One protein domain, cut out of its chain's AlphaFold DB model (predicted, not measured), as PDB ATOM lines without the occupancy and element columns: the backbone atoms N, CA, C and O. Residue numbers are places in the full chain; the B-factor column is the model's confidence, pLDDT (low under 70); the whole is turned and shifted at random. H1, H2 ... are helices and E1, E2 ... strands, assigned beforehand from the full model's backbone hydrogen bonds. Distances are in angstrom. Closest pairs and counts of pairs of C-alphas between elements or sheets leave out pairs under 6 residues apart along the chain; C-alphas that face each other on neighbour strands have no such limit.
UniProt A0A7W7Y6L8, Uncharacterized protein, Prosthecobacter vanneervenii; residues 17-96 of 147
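What this domain is: This is residues 17 to 96 of the 147 residues of an uncharacterized protein of Prosthecobacter vanneervenii (UniProt A0A7W7Y6L8). A strongly twisted sheet of four strands curls round the second half of one long helix, H1, and the first part of that helix, residues 17 to 28, sticks out free of the rest and adds to the length of the rod-like whole. The strands E1, E2, E3 and E4 form a meander, each strand the antiparallel neighbour of the one before, and H1 covers one face of their sheet, which makes two layers. The printed part has 80 residues with one named helix and four named strands, in the order H1, E1, E2, E3, E4 along the chain; the sheet's order is E1 - E2 - E3 - E4, antiparallel throughout, and the class is mixed, helices and strands. It is only just compact, close to loose, with a radius of gyration of the C-alphas of 13.6 A, and the C-alphas span 48 by 21 by 20 A.

How they stand to each other: H1, residues 17 to 43, is on the sheet of E1, residues 47 to 53, E2, residues 65 to 72, E3, residues 78 to 86, and E4, residues 90 to 93, with 52 pairs of C-alphas within 10 A. These pairs are made by residues 29 to 42 of H1, and the sheet curls round it. Every O i to N i+4 pair inside H1 is within hydrogen-bond range. The closest C-alphas of H1 and E1 are those of Ile 41 and Arg 47, 6.7 A apart. For H1 and E2 they are those of Ile 41 and Ile 71, at 8.0 A. For H1 and E3 they are those of His 33 and Cys 85, at 6.2 A, and for H1 and E4 those of Ile 37 and Val 91, at 6.5 A. E1 and E2 are a hairpin, antiparallel with 154 degrees between their directions; N 52 and O 68 are 2.8 A apart and N 70 and O 50 2.9 A, both within hydrogen-bond range. E2 and E3 are a hairpin at 152 degrees, with N 67 and O 83 at 2.8 A and N 81 and O 69 at 2.9 A, within hydrogen-bond range. E3 and E4 are a hairpin at 140 degrees, with N 84 and O 92, and N 92 and O 84, each 2.8 A apart and within hydrogen-bond range. E1 and E4 are the edge strands, and they are apart.

Where its parts are: H1 begins at C-alpha 17, at (32.448, -4.780, 33.847), and ends at C-alpha 43, at (53.475, -21.896, 5.396), 39.3 A from first to last C-alpha. E1, from Arg 47 to Trp 53, is 17.8 A long. E2, from Ser 65 to Ala 72, is 22.2 A long. E3, from Arg 78 to Gly 86, is the longest strand by residues, with 9, and measures 25.2 A. E4, from Gly 90 to Trp 93, is 10.1 A long and ends at C-alpha 93, at (54.733, -28.313, 18.549).

The domain as a whole: The two C-alphas farthest apart are those of Leu 17 and Ser 75, 48.2 A. Without residues 17 to 28, which stand free, the body of 68 residues spans 39 by 20 by 18 A, with a radius of gyration of 11.7 A. The printed part has no cut. The link from E1 to E2, with 11 residues between them, is long; the links from H1 to E1, from E2 to E3 and from E3 to E4 are tight. The mean pLDDT of the printed part is 80.0, and 13 residues are under 70: residues 55 to 64, in the long link, and residues 87 to 89, between E3 and E4.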
ATOM      1  N   LEU A  17      31.593  -5.467  34.817       86.75
ATOM      2  CA  LEU A  17      32.448  -4.780  33.847       86.75
ATOM      3  C   LEU A  17      33.876  -5.325  33.881       86.75
ATOM      4  O   LEU A  17      34.448  -5.601  32.828       86.75
ATOM      5  N   PHE A  18      34.433  -5.552  35.073       85.88
ATOM      6  CA  PHE A  18      35.760  -6.141  35.215       85.88
ATOM      7  C   PHE A  18      35.834  -7.551  34.612       85.88
ATOM      8  O   PHE A  18      36.735  -7.836  33.824       85.88
ATOM      9  N   ILE A  19      34.857  -8.415  34.910       88.38
ATOM     10  CA  ILE A  19      34.760  -9.746  34.291       88.38
ATOM     11  C   ILE A  19      34.661  -9.626  32.771       88.38
ATOM     12  O   ILE A  19      35.372 -10.333  32.057       88.38
ATOM     13  N   GLY A  20      33.820  -8.718  32.272       89.81
ATOM     14  CA  GLY A  20      33.661  -8.468  30.843       89.81
ATOM     15  C   GLY A  20      34.989  -8.130  30.169       89.81
ATOM     16  O   GLY A  20      35.349  -8.758  29.173       89.81
ATOM     17  N   VAL A  21      35.766  -7.209  30.746       90.69
ATOM     18  CA  VAL A  21      37.093  -6.833  30.231       90.69
ATOM     19  C   VAL A  21      38.044  -8.031  30.219       90.69
ATOM     20  O   VAL A  21      38.694  -8.278  29.205       90.69
ATOM     21  N   VAL A  22      38.102  -8.819  31.296       86.44
ATOM     22  CA  VAL A  22      38.976 -10.005  31.370       86.44
ATOM     23  C   VAL A  22      38.605 -11.044  30.305       86.44
ATOM     24  O   VAL A  22      39.490 -11.587  29.640       86.44
ATOM     25  N   VAL A  23      37.310 -11.295  30.096       87.00
ATOM     26  CA  VAL A  23      36.824 -12.225  29.063       87.00
ATOM     27  C   VAL A  23      37.204 -11.737  27.666       87.00
ATOM     28  O   VAL A  23      37.691 -12.534  26.863       87.00
ATOM     29  N   ILE A  24      37.035 -10.441  27.387       89.00
ATOM     30  CA  ILE A  24      37.398  -9.836  26.098       89.00
ATOM     31  C   ILE A  24      38.901  -9.965  25.847       89.00
ATOM     32  O   ILE A  24      39.303 -10.431  24.781       89.00
ATOM     33  N   LEU A  25      39.739  -9.619  26.829       85.31
ATOM     34  CA  LEU A  25      41.194  -9.740  26.710       85.31
ATOM     35  C   LEU A  25      41.616 -11.189  26.440       85.31
ATOM     36  O   LEU A  25      42.429 -11.436  25.548       85.31
ATOM     37  N   LYS A  26      41.013 -12.164  27.135       82.81
ATOM     38  CA  LYS A  26      41.314 -13.583  26.901       82.81
ATOM     39  C   LYS A  26      40.858 -14.054  25.519       82.81
ATOM     40  O   LYS A  26      41.551 -14.840  24.873       82.81
ATOM     41  N   TRP A  27      39.722 -13.557  25.035       84.88
ATOM     42  CA  TRP A  27      39.244 -13.820  23.677       84.88
ATOM     43  C   TRP A  27      40.200 -13.288  22.608       84.88
ATOM     44  O   TRP A  27      40.495 -14.002  21.646       84.88
ATOM     45  N   LEU A  28      40.717 -12.071  22.791       86.38
ATOM     46  CA  LEU A  28      41.702 -11.470  21.890       86.38
ATOM     47  C   LEU A  28      43.009 -12.273  21.865       86.38
ATOM     48  O   LEU A  28      43.517 -12.571  20.784       86.38
ATOM     49  N   GLU A  29      43.507 -12.697  23.029       83.44
ATOM     50  CA  GLU A  29      44.698 -13.553  23.147       83.44
ATOM     51  C   GLU A  29      44.522 -14.872  22.372       83.44
ATOM     52  O   GLU A  29      45.337 -15.218  21.513       83.44
ATOM     53  N   ILE A  30      43.405 -15.578  22.593       83.50
ATOM     54  CA  ILE A  30      43.089 -16.828  21.883       83.50
ATOM     55  C   ILE A  30      42.961 -16.588  20.372       83.50
ATOM     56  O   ILE A  30      43.369 -17.434  19.569       83.50
ATOM     57  N   GLY A  31      42.389 -15.452  19.967       84.75
ATOM     58  CA  GLY A  31      42.287 -15.046  18.567       84.75
ATOM     59  C   GLY A  31      43.655 -14.880  17.907       84.75
ATOM     60  O   GLY A  31      43.868 -15.409  16.809       84.75
ATOM     61  N   CYS A  32      44.585 -14.220  18.600       86.75
ATOM     62  CA  CYS A  32      45.964 -14.029  18.158       86.75
ATOM     63  C   CYS A  32      46.691 -15.372  17.995       86.75
ATOM     64  O   CYS A  32      47.164 -15.687  16.901       86.75
ATOM     65  N   HIS A  33      46.651 -16.236  19.016       85.50
ATOM     66  CA  HIS A  33      47.265 -17.568  18.956       85.50
ATOM     67  C   HIS A  33      46.720 -18.401  17.786       85.50
ATOM     68  O   HIS A  33      47.470 -18.993  17.009       85.50
ATOM     69  N   LYS A  34      45.395 -18.398  17.579       85.56
ATOM     70  CA  LYS A  34      44.775 -19.086  16.434       85.56
ATOM     71  C   LYS A  34      45.248 -18.527  15.093       85.56
ATOM     72  O   LYS A  34      45.282 -19.276  14.117       85.56
ATOM     73  N   ALA A  35      45.512 -17.226  14.982       87.44
ATOM     74  CA  ALA A  35      46.012 -16.620  13.749       87.44
ATOM     75  C   ALA A  35      47.449 -17.067  13.451       87.44
ATOM     76  O   ALA A  35      47.739 -17.452  12.314       87.44
ATOM     77  N   GLU A  36      48.304 -17.107  14.471       87.88
ATOM     78  CA  GLU A  36      49.691 -17.551  14.350       87.88
ATOM     79  C   GLU A  36      49.790 -19.040  13.985       87.88
ATOM     80  O   GLU A  36      50.434 -19.398  12.997       87.88
ATOM     81  N   ILE A  37      49.043 -19.907  14.682       86.50
ATOM     82  CA  ILE A  37      48.953 -21.344  14.372       86.50
ATOM     83  C   ILE A  37      48.528 -21.552  12.910       86.50
ATOM     84  O   ILE A  37      49.145 -22.326  12.174       86.50
ATOM     85  N   ARG A  38      47.513 -20.813  12.439       87.81
ATOM     86  CA  ARG A  38      47.070 -20.866  11.035       87.81
ATOM     87  C   ARG A  38      48.155 -20.404  10.063       87.81
ATOM     88  O   ARG A  38      48.267 -20.981   8.982       87.81
ATOM     89  N   ALA A  39      48.940 -19.387  10.412       87.88
ATOM     90  CA  ALA A  39      50.039 -18.911   9.577       87.88
ATOM     91  C   ALA A  39      51.137 -19.976   9.419       87.88
ATOM     92  O   ALA A  39      51.554 -20.246   8.292       87.88
ATOM     93  N   VAL A  40      51.530 -20.641  10.510       86.81
ATOM     94  CA  VAL A  40      52.525 -21.727  10.488       86.81
ATOM     95  C   VAL A  40      52.038 -22.909   9.646       86.81
ATOM     96  O   VAL A  40      52.779 -23.396   8.791       86.81
ATOM     97  N   ILE A  41      50.781 -23.329   9.823       86.44
ATOM     98  CA  ILE A  41      50.179 -24.439   9.065       86.44
ATOM     99  C   ILE A  41      50.142 -24.123   7.562       86.44
ATOM    100  O   ILE A  41      50.564 -24.948   6.750       86.44
ATOM    101  N   ARG A  42      49.713 -22.908   7.183       85.31
ATOM    102  CA  ARG A  42      49.680 -22.472   5.775       85.31
ATOM    103  C   ARG A  42      51.068 -22.421   5.147       85.31
ATOM    104  O   ARG A  42      51.228 -22.867   4.017       85.31
ATOM    105  N   LYS A  43      52.082 -21.940   5.877       86.06
ATOM    106  CA  LYS A  43      53.475 -21.896   5.396       86.06
ATOM    107  C   LYS A  43      54.024 -23.290   5.055       86.06
ATOM    108  O   LYS A  43      54.953 -23.401   4.265       86.06
ATOM    109  N   LYS A  44      53.454 -24.349   5.639       82.44
ATOM    110  CA  LYS A  44      53.811 -25.753   5.382       82.44
ATOM    111  C   LYS A  44      52.927 -26.440   4.331       82.44
ATOM    112  O   LYS A  44      53.094 -27.631   4.107       82.44
ATOM    113  N   GLY A  45      51.995 -25.721   3.700       78.69
ATOM    114  CA  GLY A  45      51.093 -26.273   2.682       78.69
ATOM    115  C   GLY A  45      49.976 -27.167   3.232       78.69
ATOM    116  O   GLY A  45      49.234 -27.762   2.457       78.69
ATOM    117  N   ALA A  46      49.827 -27.264   4.555       81.31
ATOM    118  CA  ALA A  46      48.760 -28.033   5.184       81.31
ATOM    119  C   ALA A  46      47.489 -27.185   5.358       81.31
ATOM    120  O   ALA A  46      47.530 -25.953   5.435       81.31
ATOM    121  N   ARG A  47      46.334 -27.850   5.461       82.88
ATOM    122  CA  ARG A  47      45.046 -27.206   5.750       82.88
ATOM    123  C   ARG A  47      44.644 -27.496   7.190       82.88
ATOM    124  O   ARG A  47      44.543 -28.650   7.591       82.88
ATOM    125  N   HIS A  48      44.381 -26.455   7.976       79.88
ATOM    126  CA  HIS A  48      43.829 -26.632   9.320       79.88
ATOM    127  C   HIS A  48      42.354 -27.046   9.225       79.88
ATOM    128  O   HIS A  48      41.599 -26.470   8.440       79.88
ATOM    129  N   LEU A  49      41.955 -28.047  10.010       82.50
ATOM    130  CA  LEU A  49      40.566 -28.499  10.119       82.50
ATOM    131  C   LEU A  49      39.936 -27.985  11.411       82.50
ATOM    132  O   LEU A  49      38.832 -27.449  11.392       82.50
ATOM    133  N   ARG A  50      40.652 -28.121  12.532       85.44
ATOM    134  CA  ARG A  50      40.160 -27.733  13.855       85.44
ATOM    135  C   ARG A  50      41.308 -27.257  14.734       85.44
ATOM    136  O   ARG A  50      42.365 -27.873  14.740       85.44
ATOM    137  N   ILE A  51      41.083 -26.166  15.463       87.56
ATOM    138  CA  ILE A  51      41.980 -25.680  16.518       87.56
ATOM    139  C   ILE A  51      41.139 -25.578  17.785       87.56
ATOM    140  O   ILE A  51      40.263 -24.709  17.884       87.56
ATOM    141  N   HIS A  52      41.374 -26.487  18.721       88.06
ATOM    142  CA  HIS A  52      40.694 -26.543  20.002       88.06
ATOM    143  C   HIS A  52      41.639 -26.066  21.105       88.06
ATOM    144  O   HIS A  52      42.803 -26.446  21.142       88.06
ATOM    145  N   TRP A  53      41.153 -25.177  21.965       84.25
ATOM    146  CA  TRP A  53      41.920 -24.690  23.109       84.25
ATOM    147  C   TRP A  53      41.680 -25.612  24.302       84.25
ATOM    148  O   TRP A  53      40.524 -25.934  24.574       84.25
ATOM    149  N   LEU A  54      42.746 -26.009  24.998       81.44
ATOM    150  CA  LEU A  54      42.683 -26.918  26.140       81.44
ATOM    151  C   LEU A  54      42.788 -26.121  27.457       81.44
ATOM    152  O   LEU A  54      43.899 -25.780  27.864       81.44
ATOM    153  N   PRO A  55      41.661 -25.826  28.143       66.69
ATOM    154  CA  PRO A  55      41.656 -25.062  29.398       66.69
ATOM    155  C   PRO A  55      42.354 -25.783  30.552       66.69
ATOM    156  O   PRO A  55      42.910 -25.140  31.437       66.69
ATOM    157  N   THR A  56      42.284 -27.116  30.565       59.47
ATOM    158  CA  THR A  56      42.672 -27.959  31.705       59.47
ATOM    159  C   THR A  56      44.182 -28.120  31.838       59.47
ATOM    160  O   THR A  56      44.682 -28.389  32.926       59.47
ATOM    161  N   LEU A  57      44.921 -27.899  30.751       57.03
ATOM    162  CA  LEU A  57      46.371 -27.745  30.780       57.03
ATOM    163  C   LEU A  57      46.679 -26.305  31.205       57.03
ATOM    164  O   LEU A  57      47.153 -25.491  30.414       57.03
ATOM    165  N   LEU A  58      46.331 -25.972  32.453       51.84
ATOM    166  CA  LEU A  58      46.674 -24.698  33.074       51.84
ATOM    167  C   LEU A  58      48.198 -24.610  33.201       51.84
ATOM    168  O   LEU A  58      48.788 -24.964  34.220       51.84
ATOM    169  N   GLY A  59      48.838 -24.081  32.163       47.50
ATOM    170  CA  GLY A  59      50.059 -23.322  32.357       47.50
ATOM    171  C   GLY A  59      49.765 -22.240  33.394       47.50
ATOM    172  O   GLY A  59      48.768 -21.523  33.291       47.50
ATOM    173  N   ASN A  60      50.612 -22.177  34.421       46.16
ATOM    174  CA  ASN A  60      50.621 -21.155  35.468       46.16
ATOM    175  C   ASN A  60      50.406 -19.747  34.870       46.16
ATOM    176  O   ASN A  60      50.714 -19.551  33.699       46.16
ATOM    177  N   ARG A  61      49.921 -18.747  35.626       46.44
ATOM    178  CA  ARG A  61      49.828 -17.347  35.136       46.44
ATOM    179  C   ARG A  61      51.128 -16.947  34.410       46.44
ATOM    180  O   ARG A  61      52.149 -16.777  35.063       46.44
ATOM    181  N   GLY A  62      51.084 -16.829  33.078       55.19
ATOM    182  CA  GLY A  62      52.251 -16.537  32.225       55.19
ATOM    183  C   GLY A  62      52.839 -17.720  31.432       55.19
ATOM    184  O   GLY A  62      53.792 -17.526  30.686       55.19
ATOM    185  N   GLY A  63      52.290 -18.929  31.566       62.62
ATOM    186  CA  GLY A  63      52.671 -20.114  30.800       62.62
ATOM    187  C   GLY A  63      52.035 -20.158  29.403       62.62
ATOM    188  O   GLY A  63      51.058 -19.452  29.139       62.62
ATOM    189  N   PRO A  64      52.576 -20.981  28.490       69.12
ATOM    190  CA  PRO A  64      52.055 -21.087  27.134       69.12
ATOM    191  C   PRO A  64      50.646 -21.705  27.132       69.12
ATOM    192  O   PRO A  64      50.348 -22.621  27.896       69.12
ATOM    193  N   SER A  65      49.771 -21.201  26.262       78.75
ATOM    194  CA  SER A  65      48.429 -21.753  26.055       78.75
ATOM    195  C   SER A  65      48.508 -23.007  25.189       78.75
ATOM    196  O   SER A  65      49.102 -22.964  24.112       78.75
ATOM    197  N   TYR A  66      47.892 -24.103  25.633       84.75
ATOM    198  CA  TYR A  66      47.883 -25.374  24.909       84.75
ATOM    199  C   TYR A  66      46.682 -25.485  23.966       84.75
ATOM    200  O   TYR A  66      45.553 -25.100  24.297       84.75
ATOM    201  N   TYR A  67      46.934 -26.037  22.785       85.81
ATOM    202  CA  TYR A  67      45.951 -26.255  21.739       85.81
ATOM    203  C   TYR A  67      46.094 -27.660  21.167       85.81
ATOM    204  O   TYR A  67      47.190 -28.122  20.863       85.81
ATOM    205  N   GLU A  68      44.958 -28.305  20.953       88.12
ATOM    206  CA  GLU A  68      44.859 -29.486  20.113       88.12
ATOM    207  C   GLU A  68      44.497 -29.035  18.697       88.12
ATOM    208  O   GLU A  68      43.518 -28.309  18.474       88.12
ATOM    209  N   VAL A  69      45.304 -29.436  17.721       89.00
ATOM    210  CA  VAL A  69      45.142 -29.026  16.332       89.00
ATOM    211  C   VAL A  69      45.017 -30.247  15.442       89.00
ATOM    212  O   VAL A  69      45.919 -31.075  15.352       89.00
ATOM    213  N   THR A  70      43.910 -30.310  14.709       86.50
ATOM    214  CA  THR A  70      43.709 -31.281  13.638       86.50
ATOM    215  C   THR A  70      44.031 -30.621  12.305       86.50
ATOM    216  O   THR A  70      43.395 -29.631  11.918       86.50
ATOM    217  N   ILE A  71      44.993 -31.178  11.575       87.88
ATOM    218  CA  ILE A  71      45.380 -30.721  10.241       87.88
ATOM    219  C   ILE A  71      45.190 -31.817   9.194       87.88
ATOM    220  O   ILE A  71      45.321 -33.005   9.479       87.88
ATOM    221  N   ALA A  72      44.894 -31.400   7.968       84.94
ATOM    222  CA  ALA A  72      45.007 -32.217   6.772       84.94
ATOM    223  C   ALA A  72      46.344 -31.899   6.094       84.94
ATOM    224  O   ALA A  72      46.598 -30.752   5.706       84.94
ATOM    225  N   LEU A  73      47.198 -32.911   5.990       82.12
ATOM    226  CA  LEU A  73      48.461 -32.839   5.265       82.12
ATOM    227  C   LEU A  73      48.205 -32.846   3.745       82.12
ATOM    228  O   LEU A  73      47.157 -33.334   3.311       82.12
ATOM    229  N   PRO A  74      49.154 -32.358   2.923       74.81
ATOM    230  CA  PRO A  74      49.077 -32.465   1.461       74.81
ATOM    231  C   PRO A  74      48.899 -33.907   0.970       74.81
ATOM    232  O   PRO A  74      48.262 -34.139  -0.050       74.81
ATOM    233  N   SER A  75      49.397 -34.880   1.738       74.12
ATOM    234  CA  SER A  75      49.220 -36.314   1.499       74.12
ATOM    235  C   SER A  75      47.783 -36.823   1.695       74.12
ATOM    236  O   SER A  75      47.523 -38.010   1.524       74.12
ATOM    237  N   GLY A  76      46.838 -35.962   2.091       75.75
ATOM    238  CA  GLY A  76      45.451 -36.330   2.391       75.75
ATOM    239  C   GLY A  76      45.256 -36.939   3.785       75.75
ATOM    240  O   GLY A  76      44.118 -37.109   4.230       75.75
ATOM    241  N   LYS A  77      46.341 -37.218   4.520       81.12
ATOM    242  CA  LYS A  77      46.286 -37.752   5.885       81.12
ATOM    243  C   LYS A  77      45.830 -36.675   6.870       81.12
ATOM    244  O   LYS A  77      46.314 -35.541   6.856       81.12
ATOM    245  N   ARG A  78      44.908 -37.046   7.761       85.00
ATOM    246  CA  ARG A  78      44.483 -36.212   8.890       85.00
ATOM    247  C   ARG A  78      45.309 -36.571  10.116       85.00
ATOM    248  O   ARG A  78      45.386 -37.743  10.474       85.00
ATOM    249  N   VAL A  79      45.918 -35.571  10.742       85.25
ATOM    250  CA  VAL A  79      46.735 -35.745  11.947       85.25
ATOM    251  C   VAL A  79      46.261 -34.764  13.005       85.25
ATOM    252  O   VAL A  79      46.066 -33.581  12.718       85.25
ATOM    253  N   THR A  80      46.082 -35.272  14.218       87.19
ATOM    254  CA  THR A  80      45.819 -34.471  15.411       87.19
ATOM    255  C   THR A  80      47.101 -34.410  16.225       87.19
ATOM    256  O   THR A  80      47.736 -35.436  16.452       87.19
ATOM    257  N   THR A  81      47.510 -33.208  16.608       85.62
ATOM    258  CA  THR A  81      48.720 -32.970  17.395       85.62
ATOM    259  C   THR A  81      48.496 -31.831  18.383       85.62
ATOM    260  O   THR A  81      47.595 -31.007  18.209       85.62
ATOM    261  N   GLU A  82      49.332 -31.780  19.409       87.62
ATOM    262  CA  GLU A  82      49.321 -30.757  20.445       87.62
ATOM    263  C   GLU A  82      50.378 -29.689  20.143       87.62
ATOM    264  O   GLU A  82      51.542 -29.987  19.843       87.62
ATOM    265  N   CYS A  83      49.984 -28.425  20.256       85.56
ATOM    266  CA  CYS A  83      50.906 -27.300  20.224       85.56
ATOM    267  C   CYS A  83      50.669 -26.350  21.394       85.56
ATOM    268  O   CYS A  83      49.588 -26.295  21.978       85.56
ATOM    269  N   SER A  84      51.704 -25.603  21.748       85.25
ATOM    270  CA  SER A  84      51.657 -24.565  22.760       85.25
ATOM    271  C   SER A  84      52.052 -23.227  22.135       85.25
ATOM    272  O   SER A  84      52.921 -23.157  21.266       85.25
ATOM    273  N   CYS A  85      51.358 -22.163  22.528       80.94
ATOM    274  CA  CYS A  85      51.574 -20.813  22.016       80.94
ATOM    275  C   CYS A  85      51.798 -19.868  23.195       80.94
ATOM    276  O   CYS A  85      50.969 -19.813  24.109       80.94
ATOM    277  N   GLY A  86      52.914 -19.145  23.187       74.12
ATOM    278  CA  GLY A  86      53.167 -18.049  24.122       74.12
ATOM    279  C   GLY A  86      53.053 -16.704  23.413       74.12
ATOM    280  O   GLY A  86      53.407 -16.606  22.242       74.12
ATOM    281  N   LEU A  87      52.625 -15.656  24.128       65.31
ATOM    282  CA  LEU A  87      52.521 -14.293  23.579       65.31
ATOM    283  C   LEU A  87      53.841 -13.761  22.982       65.31
ATOM    284  O   LEU A  87      53.804 -12.872  22.139       65.31
ATOM    285  N   SER A  88      54.991 -14.275  23.428       63.84
ATOM    286  CA  SER A  88      56.323 -13.816  23.011       63.84
ATOM    287  C   SER A  88      57.207 -14.895  22.381       63.84
ATOM    288  O   SER A  88      58.240 -14.567  21.804       63.84
ATOM    289  N   SER A  89      56.842 -16.172  22.499       66.44
ATOM    290  CA  SER A  89      57.723 -17.293  22.154       66.44
ATOM    291  C   SER A  89      57.286 -18.066  20.902       66.44
ATOM    292  O   SER A  89      58.018 -18.932  20.431       66.44
ATOM    293  N   GLY A  90      56.148 -17.702  20.306       76.50
ATOM    294  CA  GLY A  90      55.620 -18.312  19.089       76.50
ATOM    295  C   GLY A  90      55.025 -19.706  19.305       76.50
ATOM    296  O   GLY A  90      54.709 -20.099  20.432       76.50
ATOM    297  N   VAL A  91      54.827 -20.450  18.209       84.38
ATOM    298  CA  VAL A  91      54.162 -21.769  18.219       84.38
ATOM    299  C   VAL A  91      55.168 -22.912  18.380       84.38
ATOM    300  O   VAL A  91      55.931 -23.215  17.456       84.38
ATOM    301  N   PHE A  92      55.092 -23.629  19.499       84.50
ATOM    302  CA  PHE A  92      55.838 -24.864  19.744       84.50
ATOM    303  C   PHE A  92      54.945 -26.077  19.531       84.50
ATOM    304  O   PHE A  92      53.836 -26.152  20.048       84.50
ATOM    305  N   TRP A  93      55.436 -27.055  18.780       83.31
ATOM    306  CA  TRP A  93      54.733 -28.313  18.549       83.31
ATOM    307  C   TRP A  93      55.394 -29.391  19.397       83.31
ATOM    308  O   TRP A  93      56.618 -29.504  19.361       83.31
ATOM    309  N   LYS A  94      54.600 -30.176  20.132       79.31
ATOM    310  CA  LYS A  94      55.108 -31.344  20.868       79.31
ATOM    311  C   LYS A  94      55.618 -32.389  19.880       79.31
ATOM    312  O   LYS A  94      56.791 -32.733  19.901       79.31
ATOM    313  N   ASP A  95      54.750 -32.754  18.937       78.31
ATOM    314  CA  ASP A  95      55.072 -33.601  17.795       78.31
ATOM    315  C   ASP A  95      54.708 -32.857  16.502       78.31
ATOM    316  O   ASP A  95      53.523 -32.741  16.159       78.31
ATOM    317  N   PRO A  96      55.690 -32.288  15.777       77.56
ATOM    318  CA  PRO A  96      55.412 -31.531  14.568       77.56
ATOM    319  C   PRO A  96      54.732 -32.442  13.537       77.56
ATOM    320  O   PRO A  96      55.329 -33.420  13.102       77.56
TER     321      PRO A  96